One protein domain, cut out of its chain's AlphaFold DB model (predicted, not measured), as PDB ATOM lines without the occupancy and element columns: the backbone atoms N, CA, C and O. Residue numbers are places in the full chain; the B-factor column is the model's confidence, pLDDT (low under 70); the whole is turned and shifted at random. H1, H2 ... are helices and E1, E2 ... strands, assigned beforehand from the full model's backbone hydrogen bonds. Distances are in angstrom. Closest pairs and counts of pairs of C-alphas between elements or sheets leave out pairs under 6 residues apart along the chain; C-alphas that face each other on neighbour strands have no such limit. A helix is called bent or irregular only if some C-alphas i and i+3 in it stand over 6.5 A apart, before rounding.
ATOM      1  N   VAL A   3     223.565 223.186 207.840       97.94
ATOM      2  CA  VAL A   3     222.184 223.474 208.245       97.94
ATOM      3  C   VAL A   3     221.503 224.288 207.152       97.94
ATOM      4  O   VAL A   3     221.970 225.365 206.774       97.94
ATOM      5  N   VAL A   4     220.382 223.778 206.657       98.31
ATOM      6  CA  VAL A   4     219.583 224.408 205.607       98.31
ATOM      7  C   VAL A   4     218.231 224.798 206.186       98.31
ATOM      8  O   VAL A   4     217.553 223.983 206.810       98.31
ATOM      9  N   VAL A   5     217.831 226.048 205.970       98.56
ATOM     10  CA  VAL A   5     216.478 226.530 206.257       98.56
ATOM     11  C   VAL A   5     215.750 226.673 204.929       98.56
ATOM     12  O   VAL A   5     216.089 227.547 204.130       98.56
ATOM     13  N   VAL A   6     214.764 225.815 204.686       98.56
ATOM     14  CA  VAL A   6     213.933 225.868 203.482       98.56
ATOM     15  C   VAL A   6     212.712 226.741 203.747       98.56
ATOM     16  O   VAL A   6     211.980 226.521 204.715       98.56
ATOM     17  N   GLY A   7     212.488 227.728 202.886       97.94
ATOM     18  CA  GLY A   7     211.429 228.721 203.034       97.94
ATOM     19  C   GLY A   7     211.066 229.411 201.720       97.94
ATOM     20  O   GLY A   7     211.654 229.108 200.682       97.94
ATOM     21  N   PRO A   8     210.108 230.351 201.732       96.69
ATOM     22  CA  PRO A   8     209.844 231.201 200.574       96.69
ATOM     23  C   PRO A   8     211.063 232.069 200.229       96.69
ATOM     24  O   PRO A   8     211.900 232.359 201.086       96.69
ATOM     25  N   ASN A   9     211.148 232.521 198.976       94.69
ATOM     26  CA  ASN A   9     212.167 233.465 198.521       94.69
ATOM     27  C   ASN A   9     211.502 234.779 198.063       94.69
ATOM     28  O   ASN A   9     210.714 234.730 197.120       94.69
ATOM     29  N   PRO A  10     211.794 235.938 198.688       94.88
ATOM     30  CA  PRO A  10     212.744 236.158 199.786       94.88
ATOM     31  C   PRO A  10     212.318 235.497 201.115       94.88
ATOM     32  O   PRO A  10     211.125 235.286 201.338       94.88
ATOM     33  N   PRO A  11     213.264 235.224 202.043       95.25
ATOM     34  CA  PRO A  11     212.956 234.572 203.315       95.25
ATOM     35  C   PRO A  11     211.957 235.392 204.135       95.25
ATOM     36  O   PRO A  11     212.174 236.588 204.387       95.25
ATOM     37  N   CYS A  12     210.895 234.736 204.609       94.94
ATOM     38  CA  CYS A  12     209.884 235.343 205.475       94.94
ATOM     39  C   CYS A  12     210.406 235.567 206.909       94.94
ATOM     40  O   CYS A  12     211.512 235.153 207.271       94.94
ATOM     41  N   ILE A  13     209.597 236.201 207.764       96.12
ATOM     42  CA  ILE A  13     209.985 236.533 209.147       96.12
ATOM     43  C   ILE A  13     210.383 235.304 209.983       96.12
ATOM     44  O   ILE A  13     211.299 235.400 210.798       96.12
ATOM     45  N   ARG A  14     209.751 234.147 209.741       97.31
ATOM     46  CA  ARG A  14     210.019 232.876 210.435       97.31
ATOM     47  C   ARG A  14     211.388 232.323 210.038       97.31
ATOM     48  O   ARG A  14     212.218 232.047 210.900       97.31
ATOM     49  N   CYS A  15     211.682 232.297 208.736       97.88
ATOM     50  CA  CYS A  15     212.992 231.895 208.215       97.88
ATOM     51  C   CYS A  15     214.105 232.820 208.726       97.88
ATOM     52  O   CYS A  15     215.137 232.353 209.201       97.88
ATOM     53  N   ARG A  16     213.882 234.143 208.704       98.00
ATOM     54  CA  ARG A  16     214.847 235.125 209.233       98.00
ATOM     55  C   ARG A  16     215.116 234.923 210.721       98.00
ATOM     56  O   ARG A  16     216.267 235.044 211.140       98.00
ATOM     57  N   ARG A  17     214.083 234.605 211.513       97.94
ATOM     58  CA  ARG A  17     214.230 234.303 212.942       97.94
ATOM     59  C   ARG A  17     215.116 233.078 213.154       97.94
ATOM     60  O   ARG A  17     216.078 233.188 213.907       97.94
ATOM     61  N   ILE A  18     214.856 231.978 212.447       98.38
ATOM     62  CA  ILE A  18     215.661 230.747 212.537       98.38
ATOM     63  C   ILE A  18     217.118 231.020 212.133       98.38
ATOM     64  O   ILE A  18     218.032 230.711 212.889       98.38
ATOM     65  N   LEU A  19     217.349 231.674 210.988       98.44
ATOM     66  CA  LEU A  19     218.699 232.014 210.517       98.44
ATOM     67  C   LEU A  19     219.462 232.892 211.518       98.44
ATOM     68  O   LEU A  19     220.663 232.709 211.702       98.44
ATOM     69  N   LYS A  20     218.783 233.846 212.168       98.38
ATOM     70  CA  LYS A  20     219.380 234.667 213.229       98.38
ATOM     71  C   LYS A  20     219.796 233.803 214.422       98.38
ATOM     72  O   LYS A  20     220.948 233.884 214.833       98.38
ATOM     73  N   LEU A  21     218.896 232.959 214.931       98.25
ATOM     74  CA  LEU A  21     219.176 232.090 216.079       98.25
ATOM     75  C   LEU A  21     220.320 231.109 215.796       98.25
ATOM     76  O   LEU A  21     221.205 230.953 216.630       98.25
ATOM     77  N   LEU A  22     220.356 230.505 214.605       98.00
ATOM     78  CA  LEU A  22     221.440 229.608 214.197       98.00
ATOM     79  C   LEU A  22     222.801 230.318 214.160       98.00
ATOM     80  O   LEU A  22     223.799 229.742 214.583       98.00
ATOM     81  N   ARG A  23     222.856 231.571 213.685       97.88
ATOM     82  CA  ARG A  23     224.097 232.367 213.681       97.88
ATOM     83  C   ARG A  23     224.549 232.740 215.090       97.88
ATOM     84  O   ARG A  23     225.745 232.701 215.358       97.88
ATOM     85  N   GLU A  24     223.613 233.075 215.975       97.88
ATOM     86  CA  GLU A  24     223.918 233.314 217.389       97.88
ATOM     87  C   GLU A  24     224.496 232.051 218.040       97.88
ATOM     88  O   GLU A  24     225.569 232.122 218.623       97.88
ATOM     89  N   ILE A  25     223.856 230.886 217.859       97.06
ATOM     90  CA  ILE A  25     224.344 229.595 218.380       97.06
ATOM     91  C   ILE A  25     225.738 229.274 217.829       97.06
ATOM     92  O   ILE A  25     226.635 228.923 218.592       97.06
ATOM     93  N   LYS A  26     225.945 229.445 216.515       95.69
ATOM     94  CA  LYS A  26     227.252 229.256 215.870       95.69
ATOM     95  C   LYS A  26     228.339 230.085 216.560       95.69
ATOM     96  O   LYS A  26     229.416 229.566 216.836       95.69
ATOM     97  N   SER A  27     228.052 231.361 216.823       96.25
ATOM     98  CA  SER A  27     228.999 232.286 217.445       96.25
ATOM     99  C   SER A  27     229.233 231.996 218.927       96.25
ATOM    100  O   SER A  27     230.368 232.078 219.378       96.25
ATOM    101  N   GLU A  28     228.176 231.693 219.684       96.31
ATOM    102  CA  GLU A  28     228.241 231.440 221.129       96.31
ATOM    103  C   GLU A  28     229.011 230.159 221.461       96.31
ATOM    104  O   GLU A  28     229.696 230.101 222.476       96.31
ATOM    105  N   GLU A  29     228.899 229.139 220.610       93.81
ATOM    106  CA  GLU A  29     229.476 227.813 220.860       93.81
ATOM    107  C   GLU A  29     230.732 227.531 220.027       93.81
ATOM    108  O   GLU A  29     231.288 226.439 220.113       93.81
ATOM    109  N   GLY A  30     231.192 228.494 219.220       92.62
ATOM    110  CA  GLY A  30     232.393 228.342 218.393       92.62
ATOM    111  C   GLY A  30     232.297 227.193 217.383       92.62
ATOM    112  O   GLY A  30     233.298 226.549 217.081       92.62
ATOM    113  N   LEU A  31     231.090 226.902 216.890       90.88
ATOM    114  CA  LEU A  31     230.830 225.738 216.041       90.88
ATOM    115  C   LEU A  31     231.126 226.035 214.566       90.88
ATOM    116  O   LEU A  31     230.742 227.080 214.031       90.88
ATOM    117  N   ASP A  32     231.709 225.068 213.861       91.06
ATOM    118  CA  ASP A  32     231.876 225.150 212.410       91.06
ATOM    119  C   ASP A  32     230.616 224.668 211.661       91.06
ATOM    120  O   ASP A  32     230.454 223.500 211.272       91.06
ATOM    121  N   ILE A  33     229.660 225.592 211.527       93.25
ATOM    122  CA  ILE A  33     228.360 225.367 210.884       93.25
ATOM    123  C   ILE A  33     228.224 226.219 209.622       93.25
ATOM    124  O   ILE A  33     228.286 227.450 209.673       93.25
ATOM    125  N   GLU A  34     227.945 225.578 208.494       96.19
ATOM    126  CA  GLU A  34     227.477 226.230 207.276       96.19
ATOM    127  C   GLU A  34     225.954 226.412 207.360       96.19
ATOM    128  O   GLU A  34     225.213 225.435 207.469       96.19
ATOM    129  N   ILE A  35     225.477 227.661 207.337       97.94
ATOM    130  CA  ILE A  35     224.051 227.997 207.452       97.94
ATOM    131  C   ILE A  35     223.584 228.596 206.127       97.94
ATOM    132  O   ILE A  35     224.052 229.667 205.740       97.94
ATOM    133  N   THR A  36     222.628 227.947 205.466       97.56
ATOM    134  CA  THR A  36     222.095 228.391 204.167       97.56
ATOM    135  C   THR A  36     220.571 228.487 204.176       97.56
ATOM    136  O   THR A  36     219.887 227.806 204.940       97.56
ATOM    137  N   HIS A  37     220.033 229.371 203.334       98.50
ATOM    138  CA  HIS A  37     218.603 229.450 203.048       98.50
ATOM    139  C   HIS A  37     218.352 228.948 201.632       98.50
ATOM    140  O   HIS A  37     219.040 229.373 200.705       98.50
ATOM    141  N   VAL A  38     217.353 228.088 201.469       98.12
ATOM    142  CA  VAL A  38     216.989 227.489 200.184       98.12
ATOM    143  C   VAL A  38     215.510 227.756 199.913       98.12
ATOM    144  O   VAL A  38     214.678 227.657 200.812       98.12
ATOM    145  N   ALA A  39     215.181 228.119 198.673       98.00
ATOM    146  CA  ALA A  39     213.799 228.354 198.272       98.00
ATOM    147  C   ALA A  39     213.016 227.031 198.233       98.00
ATOM    148  O   ALA A  39     213.495 226.050 197.663       98.00
ATOM    149  N   ALA A  40     211.818 227.000 198.809       97.38
ATOM    150  CA  ALA A  40     210.892 225.883 198.641       97.38
ATOM    151  C   ALA A  40     210.554 225.687 197.152       97.38
ATOM    152  O   ALA A  40     210.311 226.664 196.444       97.38
ATOM    153  N   GLY A  41     210.566 224.437 196.684       95.00
ATOM    154  CA  GLY A  41     210.373 224.093 195.271       95.00
ATOM    155  C   GLY A  41     211.609 224.298 194.385       95.00
ATOM    156  O   GLY A  41     211.514 224.160 193.174       95.00
ATOM    157  N   SER A  42     212.768 224.639 194.957       96.81
ATOM    158  CA  SER A  42     214.040 224.584 194.222       96.81
ATOM    159  C   SER A  42     214.584 223.156 194.161       96.81
ATOM    160  O   SER A  42     214.336 222.371 195.078       96.81
ATOM    161  N   GLU A  43     215.417 222.870 193.157       97.00
ATOM    162  CA  GLU A  43     216.110 221.581 192.990       97.00
ATOM    163  C   GLU A  43     216.833 221.133 194.275       97.00
ATOM    164  O   GLU A  43     216.794 219.966 194.657       97.00
ATOM    165  N   GLU A  44     217.454 222.069 195.004       96.62
ATOM    166  CA  GLU A  44     218.103 221.757 196.279       96.62
ATOM    167  C   GLU A  44     217.093 221.351 197.361       96.62
ATOM    168  O   GLU A  44     217.350 220.416 198.114       96.62
ATOM    169  N   SER A  45     215.940 222.024 197.447       96.88
ATOM    170  CA  SER A  45     214.911 221.683 198.439       96.88
ATOM    171  C   SER A  45     214.227 220.346 198.161       96.88
ATOM    172  O   SER A  45     213.871 219.642 199.105       96.88
ATOM    173  N   GLU A  46     214.080 219.973 196.887       95.19
ATOM    174  CA  GLU A  46     213.413 218.738 196.464       95.19
ATOM    175  C   GLU A  46     214.171 217.481 196.909       95.19
ATOM    176  O   GLU A  46     213.553 216.449 197.166       95.19
ATOM    177  N   LYS A  47     215.490 217.590 197.130       97.38
ATOM    178  CA  LYS A  47     216.316 216.525 197.730       97.38
ATOM    179  C   LYS A  47     215.830 216.098 199.117       97.38
ATOM    180  O   LYS A  47     216.160 215.003 199.564       97.38
ATOM    181  N   TYR A  48     215.069 216.947 199.807       97.12
ATOM    182  CA  TYR A  48     214.549 216.683 201.152       97.12
ATOM    183  C   TYR A  48     213.076 216.255 201.156       97.12
ATOM    184  O   TYR A  48     212.535 215.959 202.220       97.12
ATOM    185  N   GLY A  49     212.429 216.215 199.990       96.94
ATOM    186  CA  GLY A  49     211.009 215.926 199.823       96.94
ATOM    187  C   GLY A  49     210.214 217.123 199.300       96.94
ATOM    188  O   GLY A  49     210.751 218.187 198.998       96.94
ATOM    189  N   ARG A  50     208.893 216.951 199.190       97.56
ATOM    190  CA  ARG A  50     207.998 217.979 198.649       97.56
ATOM    191  C   ARG A  50     207.718 219.060 199.696       97.56
ATOM    192  O   ARG A  50     206.866 218.879 200.564       97.56
ATOM    193  N   ILE A  51     208.429 220.182 199.605       98.00
ATOM    194  CA  ILE A  51     208.291 221.327 200.518       98.00
ATOM    195  C   ILE A  51     207.519 222.451 199.825       98.00
ATOM    196  O   ILE A  51     207.876 222.861 198.723       98.00
ATOM    197  N   VAL A  52     206.472 222.961 200.474       97.12
ATOM    198  CA  VAL A  52     205.580 223.993 199.923       97.12
ATOM    199  C   VAL A  52     205.435 225.143 200.919       97.12
ATOM    200  O   VAL A  52     205.409 224.932 202.135       97.12
ATOM    201  N   ASP A  53     205.354 226.373 200.409       95.75
ATOM    202  CA  ASP A  53     205.051 227.541 201.238       95.75
ATOM    203  C   ASP A  53     203.668 227.402 201.895       95.75
ATOM    204  O   ASP A  53     202.707 226.938 201.275       95.75
ATOM    205  N   SER A  54     203.552 227.804 203.162       93.94
ATOM    206  CA  SER A  54     202.301 227.637 203.905       93.94
ATOM    207  C   SER A  54     201.133 228.403 203.280       93.94
ATOM    208  O   SER A  54     200.033 227.865 203.257       93.94
ATOM    209  N   HIS A  55     201.344 229.609 202.743       93.38
ATOM    210  CA  HIS A  55     200.266 230.382 202.115       93.38
ATOM    211  C   HIS A  55     199.826 229.746 200.802       93.38
ATOM    212  O   HIS A  55     198.631 229.640 200.559       93.38
ATOM    213  N   VAL A  56     200.768 229.233 200.004       95.00
ATOM    214  CA  VAL A  56     200.448 228.507 198.761       95.00
ATOM    215  C   VAL A  56     199.621 227.253 199.053       95.00
ATOM    216  O   VAL A  56     198.653 226.958 198.354       95.00
ATOM    217  N   PHE A  57     199.966 226.511 200.108       96.50
ATOM    218  CA  PHE A  57     199.176 225.351 200.508       96.50
ATOM    219  C   PHE A  57     197.771 225.741 200.985       96.50
ATOM    220  O   PHE A  57     196.799 225.093 200.603       96.50
ATOM    221  N   LEU A  58     197.643 226.797 201.791       96.88
ATOM    222  CA  LEU A  58     196.351 227.278 202.296       96.88
ATOM    223  C   LEU A  58     195.445 227.797 201.178       96.88
ATOM    224  O   LEU A  58     194.255 227.482 201.175       96.88
ATOM    225  N   ASP A  59     196.012 228.513 200.209       96.19
ATOM    226  CA  ASP A  59     195.312 228.989 199.014       96.19
ATOM    227  C   ASP A  59     194.729 227.816 198.212       96.19
ATOM    228  O   ASP A  59     193.545 227.808 197.882       96.19
ATOM    229  N   SER A  60     195.500 226.730 198.047       96.00
ATOM    230  CA  SER A  60     195.017 225.503 197.390       96.00
ATOM    231  C   SER A  60     193.838 224.822 198.103       96.00
ATOM    232  O   SER A  60     193.141 224.000 197.507       96.00
ATOM    233  N   LEU A  61     193.614 225.147 199.381       95.94
ATOM    234  CA  LEU A  61     192.493 224.662 200.184       95.94
ATOM    235  C   LEU A  61     191.341 225.678 200.283       95.94
ATOM    236  O   LEU A  61     190.334 225.365 200.916       95.94
ATOM    237  N   GLY A  62     191.482 226.879 199.710       96.44
ATOM    238  CA  GLY A  62     190.504 227.964 199.831       96.44
ATOM    239  C   GLY A  62     190.332 228.470 201.267       96.44
ATOM    240  O   GLY A  62     189.234 228.862 201.659       96.44
ATOM    241  N   VAL A  63     191.386 228.396 202.085       96.62
ATOM    242  CA  VAL A  63     191.342 228.809 203.494       96.62
ATOM    243  C   VAL A  63     191.519 230.321 203.606       96.62
ATOM    244  O   VAL A  63     192.488 230.867 203.090       96.62
ATOM    245  N   ASP A  64     190.641 230.989 204.358       95.94
ATOM    246  CA  ASP A  64     190.840 232.395 204.731       95.94
ATOM    247  C   ASP A  64     192.083 232.564 205.624       95.94
ATOM    248  O   ASP A  64     192.158 232.028 206.738       95.94
ATOM    249  N   THR A  65     193.055 233.340 205.143       96.00
ATOM    250  CA  THR A  65     194.318 233.614 205.841       96.00
ATOM    251  C   THR A  65     194.298 234.907 206.648       96.00
ATOM    252  O   THR A  65     195.271 235.183 207.342       96.00
ATOM    253  N   SER A  66     193.188 235.652 206.689       95.69
ATOM    254  CA  SER A  66     193.108 236.955 207.375       95.69
ATOM    255  C   SER A  66     193.594 236.917 208.832       95.69
ATOM    256  O   SER A  66     194.214 237.857 209.336       95.69
ATOM    257  N   LYS A  67     193.319 235.820 209.554       95.88
ATOM    258  CA  LYS A  67     193.824 235.620 210.923       95.88
ATOM    259  C   LYS A  67     195.326 235.331 210.950       95.88
ATOM    260  O   LYS A  67     196.003 235.816 211.855       95.88
ATOM    261  N   LEU A  68     195.824 234.542 210.003       95.81
ATOM    262  CA  LEU A  68     197.243 234.225 209.870       95.81
ATOM    263  C   LEU A  68     198.050 235.494 209.579       95.81
ATOM    264  O   LEU A  68     199.032 235.754 210.270       95.81
ATOM    265  N   ASP A  69     197.580 236.327 208.655       94.38
ATOM    266  CA  ASP A  69     198.239 237.577 208.266       94.38
ATOM    267  C   ASP A  69     198.424 238.512 209.471       94.38
ATOM    268  O   ASP A  69     199.527 238.991 209.740       94.38
ATOM    269  N   ARG A  70     197.390 238.648 210.312       96.88
ATOM    270  CA  ARG A  70     197.468 239.407 211.577       96.88
ATOM    271  C   ARG A  70     198.504 238.846 212.555       96.88
ATOM    272  O   ARG A  70     199.095 239.603 213.327       96.88
ATOM    273  N   LEU A  71     198.708 237.529 212.585       97.12
ATOM    274  CA  LEU A  71     199.735 236.908 213.429       97.12
ATOM    275  C   LEU A  71     201.142 237.188 212.877       97.12
ATOM    276  O   LEU A  71     202.058 237.467 213.655       97.12
ATOM    277  N   PHE A  72     201.304 237.192 211.549       94.38
ATOM    278  CA  PHE A  72     202.541 237.601 210.875       94.38
ATOM    279  C   PHE A  72     202.891 239.069 211.145       94.38
ATOM    280  O   PHE A  72     204.035 239.359 211.502       94.38
ATOM    281  N   GLU A  73     201.921 239.980 211.059       94.94
ATOM    282  CA  GLU A  73     202.098 241.403 211.387       94.94
ATOM    283  C   GLU A  73     202.589 241.603 212.826       94.94
ATOM    284  O   GLU A  73     203.542 242.346 213.074       94.94
ATOM    285  N   LYS A  74     201.993 240.872 213.777       96.38
ATOM    286  CA  LYS A  74     202.378 240.899 215.198       96.38
ATOM    287  C   LYS A  74     203.679 240.158 215.499       96.38
ATOM    288  O   LYS A  74     204.170 240.245 216.622       96.38
ATOM    289  N   ARG A  75     204.237 239.432 214.522       95.31
ATOM    290  CA  ARG A  75     205.391 238.533 214.693       95.31
ATOM    291  C   ARG A  75     205.173 237.506 215.810       95.31
ATOM    292  O   ARG A  75     206.119 237.114 216.491       95.31
ATOM    293  N   ASP A  76     203.931 237.070 215.987       96.38
ATOM    294  CA  ASP A  76     203.557 236.070 216.983       96.38
ATOM    295  C   ASP A  76     203.892 234.670 216.456       96.38
ATOM    296  O   ASP A  76     203.034 233.965 215.931       96.38
ATOM    297  N   PHE A  77     205.166 234.277 216.539       95.25
ATOM    298  CA  PHE A  77     205.635 232.999 215.990       95.25
ATOM    299  C   PHE A  77     204.887 231.799 216.573       95.25
ATOM    300  O   PHE A  77     204.483 230.918 215.822       95.25
ATOM    301  N   LYS A  78     204.630 231.801 217.884       95.69
ATOM    302  CA  LYS A  78     203.887 230.726 218.544       95.69
ATOM    303  C   LYS A  78     202.428 230.701 218.092       95.69
ATOM    304  O   LYS A  78     201.884 229.629 217.844       95.69
ATOM    305  N   GLY A  79     201.798 231.866 217.951       97.38
ATOM    306  CA  GLY A  79     200.455 231.982 217.391       97.38
ATOM    307  C   GLY A  79     200.377 231.476 215.950       97.38
ATOM    308  O   GLY A  79     199.447 230.739 215.626       97.38
ATOM    309  N   ILE A  80     201.362 231.814 215.110       97.62
ATOM    310  CA  ILE A  80     201.466 231.320 213.729       97.62
ATOM    311  C   ILE A  80     201.603 229.795 213.715       97.62
ATOM    312  O   ILE A  80     200.843 229.127 213.016       97.62
ATOM    313  N   ASP A  81     202.531 229.243 214.498       96.69
ATOM    314  CA  ASP A  81     202.785 227.800 214.565       96.69
ATOM    315  C   ASP A  81     201.533 227.043 215.039       96.69
ATOM    316  O   ASP A  81     201.103 226.085 214.399       96.69
ATOM    317  N   ASN A  82     200.874 227.531 216.094       97.56
ATOM    318  CA  ASN A  82     199.624 226.956 216.598       97.56
ATOM    319  C   ASN A  82     198.492 227.010 215.563       97.56
ATOM    320  O   ASN A  82     197.697 226.078 215.461       97.56
ATOM    321  N   TRP A  83     198.388 228.107 214.809       98.00
ATOM    322  CA  TRP A  83     197.362 228.257 213.779       98.00
ATOM    323  C   TRP A  83     197.625 227.342 212.576       98.00
ATOM    324  O   TRP A  83     196.684 226.786 212.011       98.00
ATOM    325  N   LEU A  84     198.896 227.157 212.202       97.75
ATOM    326  CA  LEU A  84     199.309 226.311 211.081       97.75
ATOM    327  C   LEU A  84     199.315 224.814 211.405       97.75
ATOM    328  O   LEU A  84     199.202 224.016 210.477       97.75
ATOM    329  N   ALA A  85     199.397 224.419 212.678       97.31
ATOM    330  CA  ALA A  85     199.444 223.021 213.119       97.31
ATOM    331  C   ALA A  85     198.425 222.078 212.432       97.31
ATOM    332  O   ALA A  85     198.854 221.075 211.859       97.31
ATOM    333  N   PRO A  86     197.107 222.374 212.380       97.44
ATOM    334  CA  PRO A  86     196.153 221.497 211.693       97.44
ATOM    335  C   PRO A  86     196.405 221.386 210.181       97.44
ATOM    336  O   PRO A  86     196.079 220.370 209.572       97.44
ATOM    337  N   TYR A  87     196.978 222.415 209.555       97.56
ATOM    338  CA  TYR A  87     197.299 222.402 208.127       97.56
ATOM    339  C   TYR A  87     198.620 221.697 207.840       97.56
ATOM    340  O   TYR A  87     198.750 221.075 206.791       97.56
ATOM    341  N   ALA A  88     199.571 221.740 208.774       97.12
ATOM    342  CA  ALA A  88     200.792 220.952 208.702       97.12
ATOM    343  C   ALA A  88     200.480 219.446 208.720       97.12
ATOM    344  O   ALA A  88     201.016 218.714 207.889       97.12
ATOM    345  N   GLU A  89     199.550 218.995 209.571       97.31
ATOM    346  CA  GLU A  89     199.096 217.594 209.564       97.31
ATOM    347  C   GLU A  89     198.383 217.230 208.251       97.31
ATOM    348  O   GLU A  89     198.740 216.242 207.611       97.31
ATOM    349  N   LYS A  90     197.472 218.081 207.756       97.50
ATOM    350  CA  LYS A  90     196.829 217.874 206.441       97.50
ATOM    351  C   LYS A  90     197.828 217.833 205.279       97.50
ATOM    352  O   LYS A  90     197.626 217.108 204.307       97.50
ATOM    353  N   ALA A  91     198.879 218.649 205.329       97.50
ATOM    354  CA  ALA A  91     199.934 218.641 204.321       97.50
ATOM    355  C   ALA A  91     200.724 217.330 204.379       97.50
ATOM    356  O   ALA A  91     200.949 216.699 203.345       97.50
ATOM    357  N   LYS A  92     201.069 216.877 205.587       96.94
ATOM    358  CA  LYS A  92     201.787 215.622 205.821       96.94
ATOM    359  C   LYS A  92     201.025 214.411 205.284       96.94
ATOM    360  O   LYS A  92     201.634 213.575 204.623       96.94
ATOM    361  N   GLU A  93     199.706 214.351 205.475       97.06
ATOM    362  CA  GLU A  93     198.835 213.314 204.887       97.06
ATOM    363  C   GLU A  93     198.916 213.265 203.351       97.06
ATOM    364  O   GLU A  93     198.734 212.214 202.742       97.06
ATOM    365  N   LYS A  94     199.237 214.396 202.713       96.75
ATOM    366  CA  LYS A  94     199.429 214.527 201.260       96.75
ATOM    367  C   LYS A  94     200.892 214.349 200.824       96.75
ATOM    368  O   LYS A  94     201.213 214.611 199.665       96.75
ATOM    369  N   GLY A  95     201.785 213.953 201.734       96.75
ATOM    370  CA  GLY A  95     203.223 213.844 201.472       96.75
ATOM    371  C   GLY A  95     203.911 215.197 201.260       96.75
ATOM    372  O   GLY A  95     204.930 215.267 200.578       96.75
ATOM    373  N   VAL A  96     203.341 216.275 201.803       97.12
ATOM    374  CA  VAL A  96     203.851 217.646 201.694       97.12
ATOM    375  C   VAL A  96     204.344 218.124 203.056       97.12
ATOM    376  O   VAL A  96     203.686 217.938 204.076       97.12
ATOM    377  N   MET A  97     205.489 218.800 203.076       98.19
ATOM    378  CA  MET A  97     205.981 219.528 204.242       98.19
ATOM    379  C   MET A  97     205.779 221.027 204.043       98.19
ATOM    380  O   MET A  97     206.087 221.564 202.980       98.19
ATOM    381  N   LEU A  98     205.290 221.716 205.073       97.88
ATOM    382  CA  LEU A  98     205.116 223.165 205.023       97.88
ATOM    383  C   LEU A  98     206.348 223.894 205.551       97.88
ATOM    384  O   LEU A  98     206.971 223.478 206.529       97.88
ATOM    385  N   THR A  99     206.669 225.024 204.930       97.69
ATOM    386  CA  THR A  99     207.755 225.899 205.385       97.69
ATOM    387  C   THR A  99     207.456 226.561 206.745       97.69
ATOM    388  O   THR A  99     206.291 226.816 207.068       97.69
ATOM    389  N   PRO A 100     208.492 226.952 207.513       97.88
ATOM    390  CA  PRO A 100     209.900 226.650 207.271       97.88
ATOM    391  C   PRO A 100     210.215 225.180 207.577       97.88
ATOM    392  O   PRO A 100     209.597 224.576 208.452       97.88
ATOM    393  N   VAL A 101     211.190 224.618 206.863       98.44
ATOM    394  CA  VAL A 101     211.754 223.292 207.157       98.44
ATOM    395  C   VAL A 101     213.224 223.459 207.514       98.44
ATOM    396  O   VAL A 101     213.967 224.119 206.789       98.44
ATOM    397  N   ILE A 102     213.652 222.874 208.632       98.44
ATOM    398  CA  ILE A 102     215.055 222.866 209.056       98.44
ATOM    399  C   ILE A 102     215.644 221.503 208.726       98.44
ATOM    400  O   ILE A 102     215.156 220.477 209.204       98.44
ATOM    401  N   VAL A 103     216.716 221.502 207.942       98.19
ATOM    402  CA  VAL A 103     217.467 220.309 207.558       98.19
ATOM    403  C   VAL A 103     218.869 220.404 208.145       98.19
ATOM    404  O   VAL A 103     219.545 221.417 207.983       98.19
ATOM    405  N   VAL A 104     219.321 219.347 208.813       97.06
ATOM    406  CA  VAL A 104     220.672 219.252 209.378       97.06
ATOM    407  C   VAL A 104     221.344 218.008 208.817       97.06
ATOM    408  O   VAL A 104     220.805 216.908 208.942       97.06
ATOM    409  N   ASN A 105     222.499 218.177 208.164       95.06
ATOM    410  CA  ASN A 105     223.228 217.105 207.473       95.06
ATOM    411  C   ASN A 105     222.323 216.262 206.549       95.06
ATOM    412  O   ASN A 105     222.333 215.034 206.584       95.06
ATOM    413  N   GLY A 106     221.480 216.940 205.763       95.50
ATOM    414  CA  GLY A 106     220.552 216.307 204.819       95.50
ATOM    415  C   GLY A 106     219.309 215.661 205.445       95.50
ATOM    416  O   GLY A 106     218.459 215.168 204.713       95.50
ATOM    417  N   LYS A 107     219.161 215.681 206.776       96.00
ATOM    418  CA  LYS A 107     218.001 215.116 207.482       96.00
ATOM    419  C   LYS A 107     217.055 216.218 207.948       96.00
ATOM    420  O   LYS A 107     217.490 217.163 208.605       96.00
ATOM    421  N   VAL A 108     215.765 216.079 207.654       97.12
ATOM    422  CA  VAL A 108     214.717 216.979 208.161       97.12
ATOM    423  C   VAL A 108     214.627 216.856 209.687       97.12
ATOM    424  O   VAL A 108     214.555 215.751 210.222       97.12
ATOM    425  N   LYS A 109     214.655 217.993 210.388       96.94
ATOM    426  CA  LYS A 109     214.648 218.088 211.859       96.94
ATOM    427  C   LYS A 109     213.464 218.865 212.429       96.94
ATOM    428  O   LYS A 109     213.058 218.600 213.552       96.94
ATOM    429  N   SER A 110     212.914 219.812 211.678       96.94
ATOM    430  CA  SER A 110     211.722 220.577 212.064       96.94
ATOM    431  C   SER A 110     210.951 220.967 210.807       96.94
ATOM    432  O   SER A 110     211.554 221.232 209.765       96.94
ATOM    433  N   VAL A 111     209.622 220.955 210.908       97.56
ATOM    434  CA  VAL A 111     208.685 221.262 209.826       97.56
ATOM    435  C   VAL A 111     207.617 222.197 210.370       97.56
ATOM    436  O   VAL A 111     207.057 221.939 211.431       97.56
ATOM    437  N   CYS A 112     207.318 223.258 209.624       96.94
ATOM    438  CA  CYS A 112     206.261 224.224 209.909       96.94
ATOM    439  C   CYS A 112     206.309 224.856 211.312       96.94
ATOM    440  O   CYS A 112     205.279 225.312 211.807       96.94
ATOM    441  N   THR A 113     207.486 224.966 211.930       96.94
ATOM    442  CA  THR A 113     207.655 225.607 213.245       96.94
ATOM    443  C   THR A 113     208.872 226.522 213.287       96.94
ATOM    444  O   THR A 113     209.803 226.385 212.493       96.94
ATOM    445  N   VAL A 114     208.866 227.486 214.208       97.44
ATOM    446  CA  VAL A 114     210.047 228.269 214.591       97.44
ATOM    447  C   VAL A 114     210.478 227.793 215.976       97.44
ATOM    448  O   VAL A 114     209.929 228.278 216.963       97.44
ATOM    449  N   PRO A 115     211.440 226.855 216.075       96.69
ATOM    450  CA  PRO A 115     211.844 226.331 217.371       96.69
ATOM    451  C   PRO A 115     212.492 227.413 218.236       96.69
ATOM    452  O   PRO A 115     213.114 228.360 217.730       96.69
ATOM    453  N   GLU A 116     212.386 227.245 219.549       96.75
ATOM    454  CA  GLU A 116     213.074 228.110 220.501       96.75
ATOM    455  C   GLU A 116     214.596 227.936 220.394       96.75
ATOM    456  O   GLU A 116     215.109 226.914 219.925       96.75
ATOM    457  N   LYS A 117     215.361 228.934 220.855       97.00
ATOM    458  CA  LYS A 117     216.832 228.913 220.727       97.00
ATOM    459  C   LYS A 117     217.459 227.667 221.359       97.00
ATOM    460  O   LYS A 117     218.372 227.086 220.781       97.00
ATOM    461  N   GLU A 118     216.956 227.242 222.515       97.06
ATOM    462  CA  GLU A 118     217.465 226.057 223.211       97.06
ATOM    463  C   GLU A 118     217.097 224.750 222.486       97.06
ATOM    464  O   GLU A 118     217.874 223.800 222.487       97.06
ATOM    465  N   GLU A 119     215.953 224.698 221.801       96.44
ATOM    466  CA  GLU A 119     215.583 223.546 220.968       96.44
ATOM    467  C   GLU A 119     216.487 223.455 219.736       96.44
ATOM    468  O   GLU A 119     217.025 222.388 219.442       96.44
ATOM    469  N   LEU A 120     216.735 224.586 219.062       96.69
ATOM    470  CA  LEU A 120     217.719 224.659 217.979       96.69
ATOM    471  C   LEU A 120     219.103 224.229 218.465       96.69
ATOM    472  O   LEU A 120     219.762 223.438 217.797       96.69
ATOM    473  N   ARG A 121     219.537 224.696 219.638       96.06
ATOM    474  CA  ARG A 121     220.818 224.307 220.235       96.06
ATOM    475  C   ARG A 121     220.921 222.793 220.419       96.06
ATOM    476  O   ARG A 121     221.934 222.213 220.037       96.06
ATOM    477  N   LYS A 122     219.877 222.140 220.939       94.94
ATOM    478  CA  LYS A 122     219.833 220.673 221.070       94.94
ATOM    479  C   LYS A 122     219.957 219.976 219.715       94.94
ATOM    480  O   LYS A 122     220.841 219.140 219.560       94.94
ATOM    481  N   LEU A 123     219.164 220.388 218.720       94.12
ATOM    482  CA  LEU A 123     219.217 219.831 217.359       94.12
ATOM    483  C   LEU A 123     220.616 219.938 216.733       94.12
ATOM    484  O   LEU A 123     221.066 219.022 216.044       94.12
ATOM    485  N   ILE A 124     221.292 221.063 216.964       93.56
ATOM    486  CA  ILE A 124     222.644 221.330 216.472       93.56
ATOM    487  C   ILE A 124     223.673 220.461 217.199       93.56
ATOM    488  O   ILE A 124     224.488 219.821 216.541       93.56
ATOM    489  N   ARG A 125     223.614 220.375 218.533       91.06
ATOM    490  CA  ARG A 125     224.537 219.551 219.330       91.06
ATOM    491  C   ARG A 125     224.433 218.073 218.992       91.06
ATOM    492  O   ARG A 125     225.458 217.450 218.754       91.06
ATOM    493  N   GLU A 126     223.215 217.543 218.906       89.06
ATOM    494  CA  GLU A 126     222.967 216.152 218.505       89.06
ATOM    495  C   GLU A 126     223.562 215.827 217.132       89.06
ATOM    496  O   GLU A 126     224.009 214.711 216.890       89.06
ATOM    497  N   ALA A 127     223.568 216.788 216.210       85.94
ATOM    498  CA  ALA A 127     224.132 216.587 214.885       85.94
ATOM    499  C   ALA A 127     225.665 216.702 214.842       85.94
ATOM    500  O   ALA A 127     226.270 216.159 213.921       85.94
ATOM    501  N   VAL A 128     226.278 217.380 215.819       80.94
ATOM    502  CA  VAL A 128     227.738 217.454 215.980       80.94
ATOM    503  C   VAL A 128     228.285 216.186 216.636       80.94
ATOM    504  O   VAL A 128     229.338 215.721 216.228       80.94
ATOM    505  N   THR A 129     227.590 215.590 217.609       70.25
ATOM    506  CA  THR A 129     228.050 214.356 218.283       70.25
ATOM    507  C   THR A 129     227.891 213.081 217.457       70.25
ATOM    508  O   THR A 129     228.476 212.060 217.806       70.25
ATOM    509  N   VAL A 130     227.083 213.112 216.396       58.91
ATOM    510  CA  VAL A 130     226.801 211.954 215.524       58.91
ATOM    511  C   VAL A 130     227.637 211.991 214.226       58.91
ATOM    512  O   VAL A 130     227.448 211.148 213.350       58.91
TER     513      VAL A 130
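AT A GLANCE: This is residues 3 to 130 of the 131 residues of a protein of Candidatus Bathyarchaeota archaeon (UniProt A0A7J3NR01). A strongly twisted sheet of four strands has two helices, H1 and H6, over one face, while a second group of helices, H3, H4 and H5, lies beyond the end of the sheet where E1 and E2 finish. In that group the centres of H3, H4 and H5 make a triangle, with H5 touching H4 and only just touching H3, and the short helix H2 only grazes the sheet. The printed part has 128 residues, with six named helices and four named strands in the order E1 H1 E2 H2 H3 H4 H5 E3 E4 H6; the class is mixed, helices and strands. The sheet is mixed and runs E2 E1 E3 E4. The whole is compact, with a radius of gyration of the C-alphas of 14.4 A and spans of 45 by 31 by 23 A.

HOW THE PARTS SIT: Start at residues 3 to 7, the inner strand E1. Its parallel neighbour is the edge strand E2, residues 34 to 39; look for N 5 and O 36, 2.9 A apart and within hydrogen-bond range. Between them in the chain comes H1, residues 13 to 28, and E1, H1 and E2 make a strand-helix-strand unit, two parallel neighbour strands with a helix between, whose crossover is right-handed. H1 is on the sheet at a height over the sheet of 9.8 A, and its line and that of E1 stand at 5 degrees on the local plane, along the strands. Next comes H2, residues 43 to 46, which only grazes the sheet with residues 44 to 46; its closest C-alpha to E2 is that of Ser 45, 6.4 A from that of Val 38. Go on to H3, residues 54 to 60, H4, residues 66 to 73, and H5, residues 77 to 93, which are not on the sheet. H5 touches H4 with residues 77 to 83 alone, at a steep tilt of 51 degrees, opposite ways; the closest C-alphas are those of Leu 71 and Ile 80, 5.9 A. H3 and H5 only just touch, with 3 pairs of C-alphas within 8 A, the closest those of Leu 58 and Tyr 87, 7.7 A. H3 and H4 are apart. Residues 51 to 52 pair with residues 97 to 98, parallel. The inner strand E3, residues 101 to 104, is antiparallel to E1, with N 4 and O 103 at 2.8 A. E3 forms a hairpin with the edge strand E4, residues 107 to 111, where N 102 and O 110 are 2.9 A apart. Last, H6, residues 117 to 129, lies over E3 on the same face as H1, at a height over the sheet of 10.3 A; these two helices and the sheet make two layers, helices on one face of a sheet. H6 touches H1 at a steep tilt of 57 degrees, the closest C-alphas being those of Leu 21 and Lys 117, 6.1 A. In H1, H3, H4 and H6 every O i to N i+4 pair is within hydrogen-bond range, in H5 11 of 13 are, and H2 is too short for such a pair.

IN THESE COORDINATES: Find C-alpha 3 at (222.184, 223.474, 208.245), where E1 begins and runs 13.1 A. H1 starts at C-alpha 13, (209.985, 236.533, 209.147), and is 22.4 A long; E2 measures 16.5 A. H2, H3 and H4 measure 5.2, 10.0 and 10.8 A. H5, 23.6 A, is irregular, with C-alphas 83 and 86 7.2 A apart, and has a kink of 47 degrees near residue 84. E3 and E4 measure 10.0 and 11.4 A. H6, 18.5 A, ends at C-alpha 129, (228.050, 214.356, 218.283).

THE WHOLE: The two C-alphas farthest apart are those of Gly 30 and Gly 62, 45.8 A. The printed part has no cut, and no link is long. The mean pLDDT of the printed part is 95.8; residue 130 is under 70.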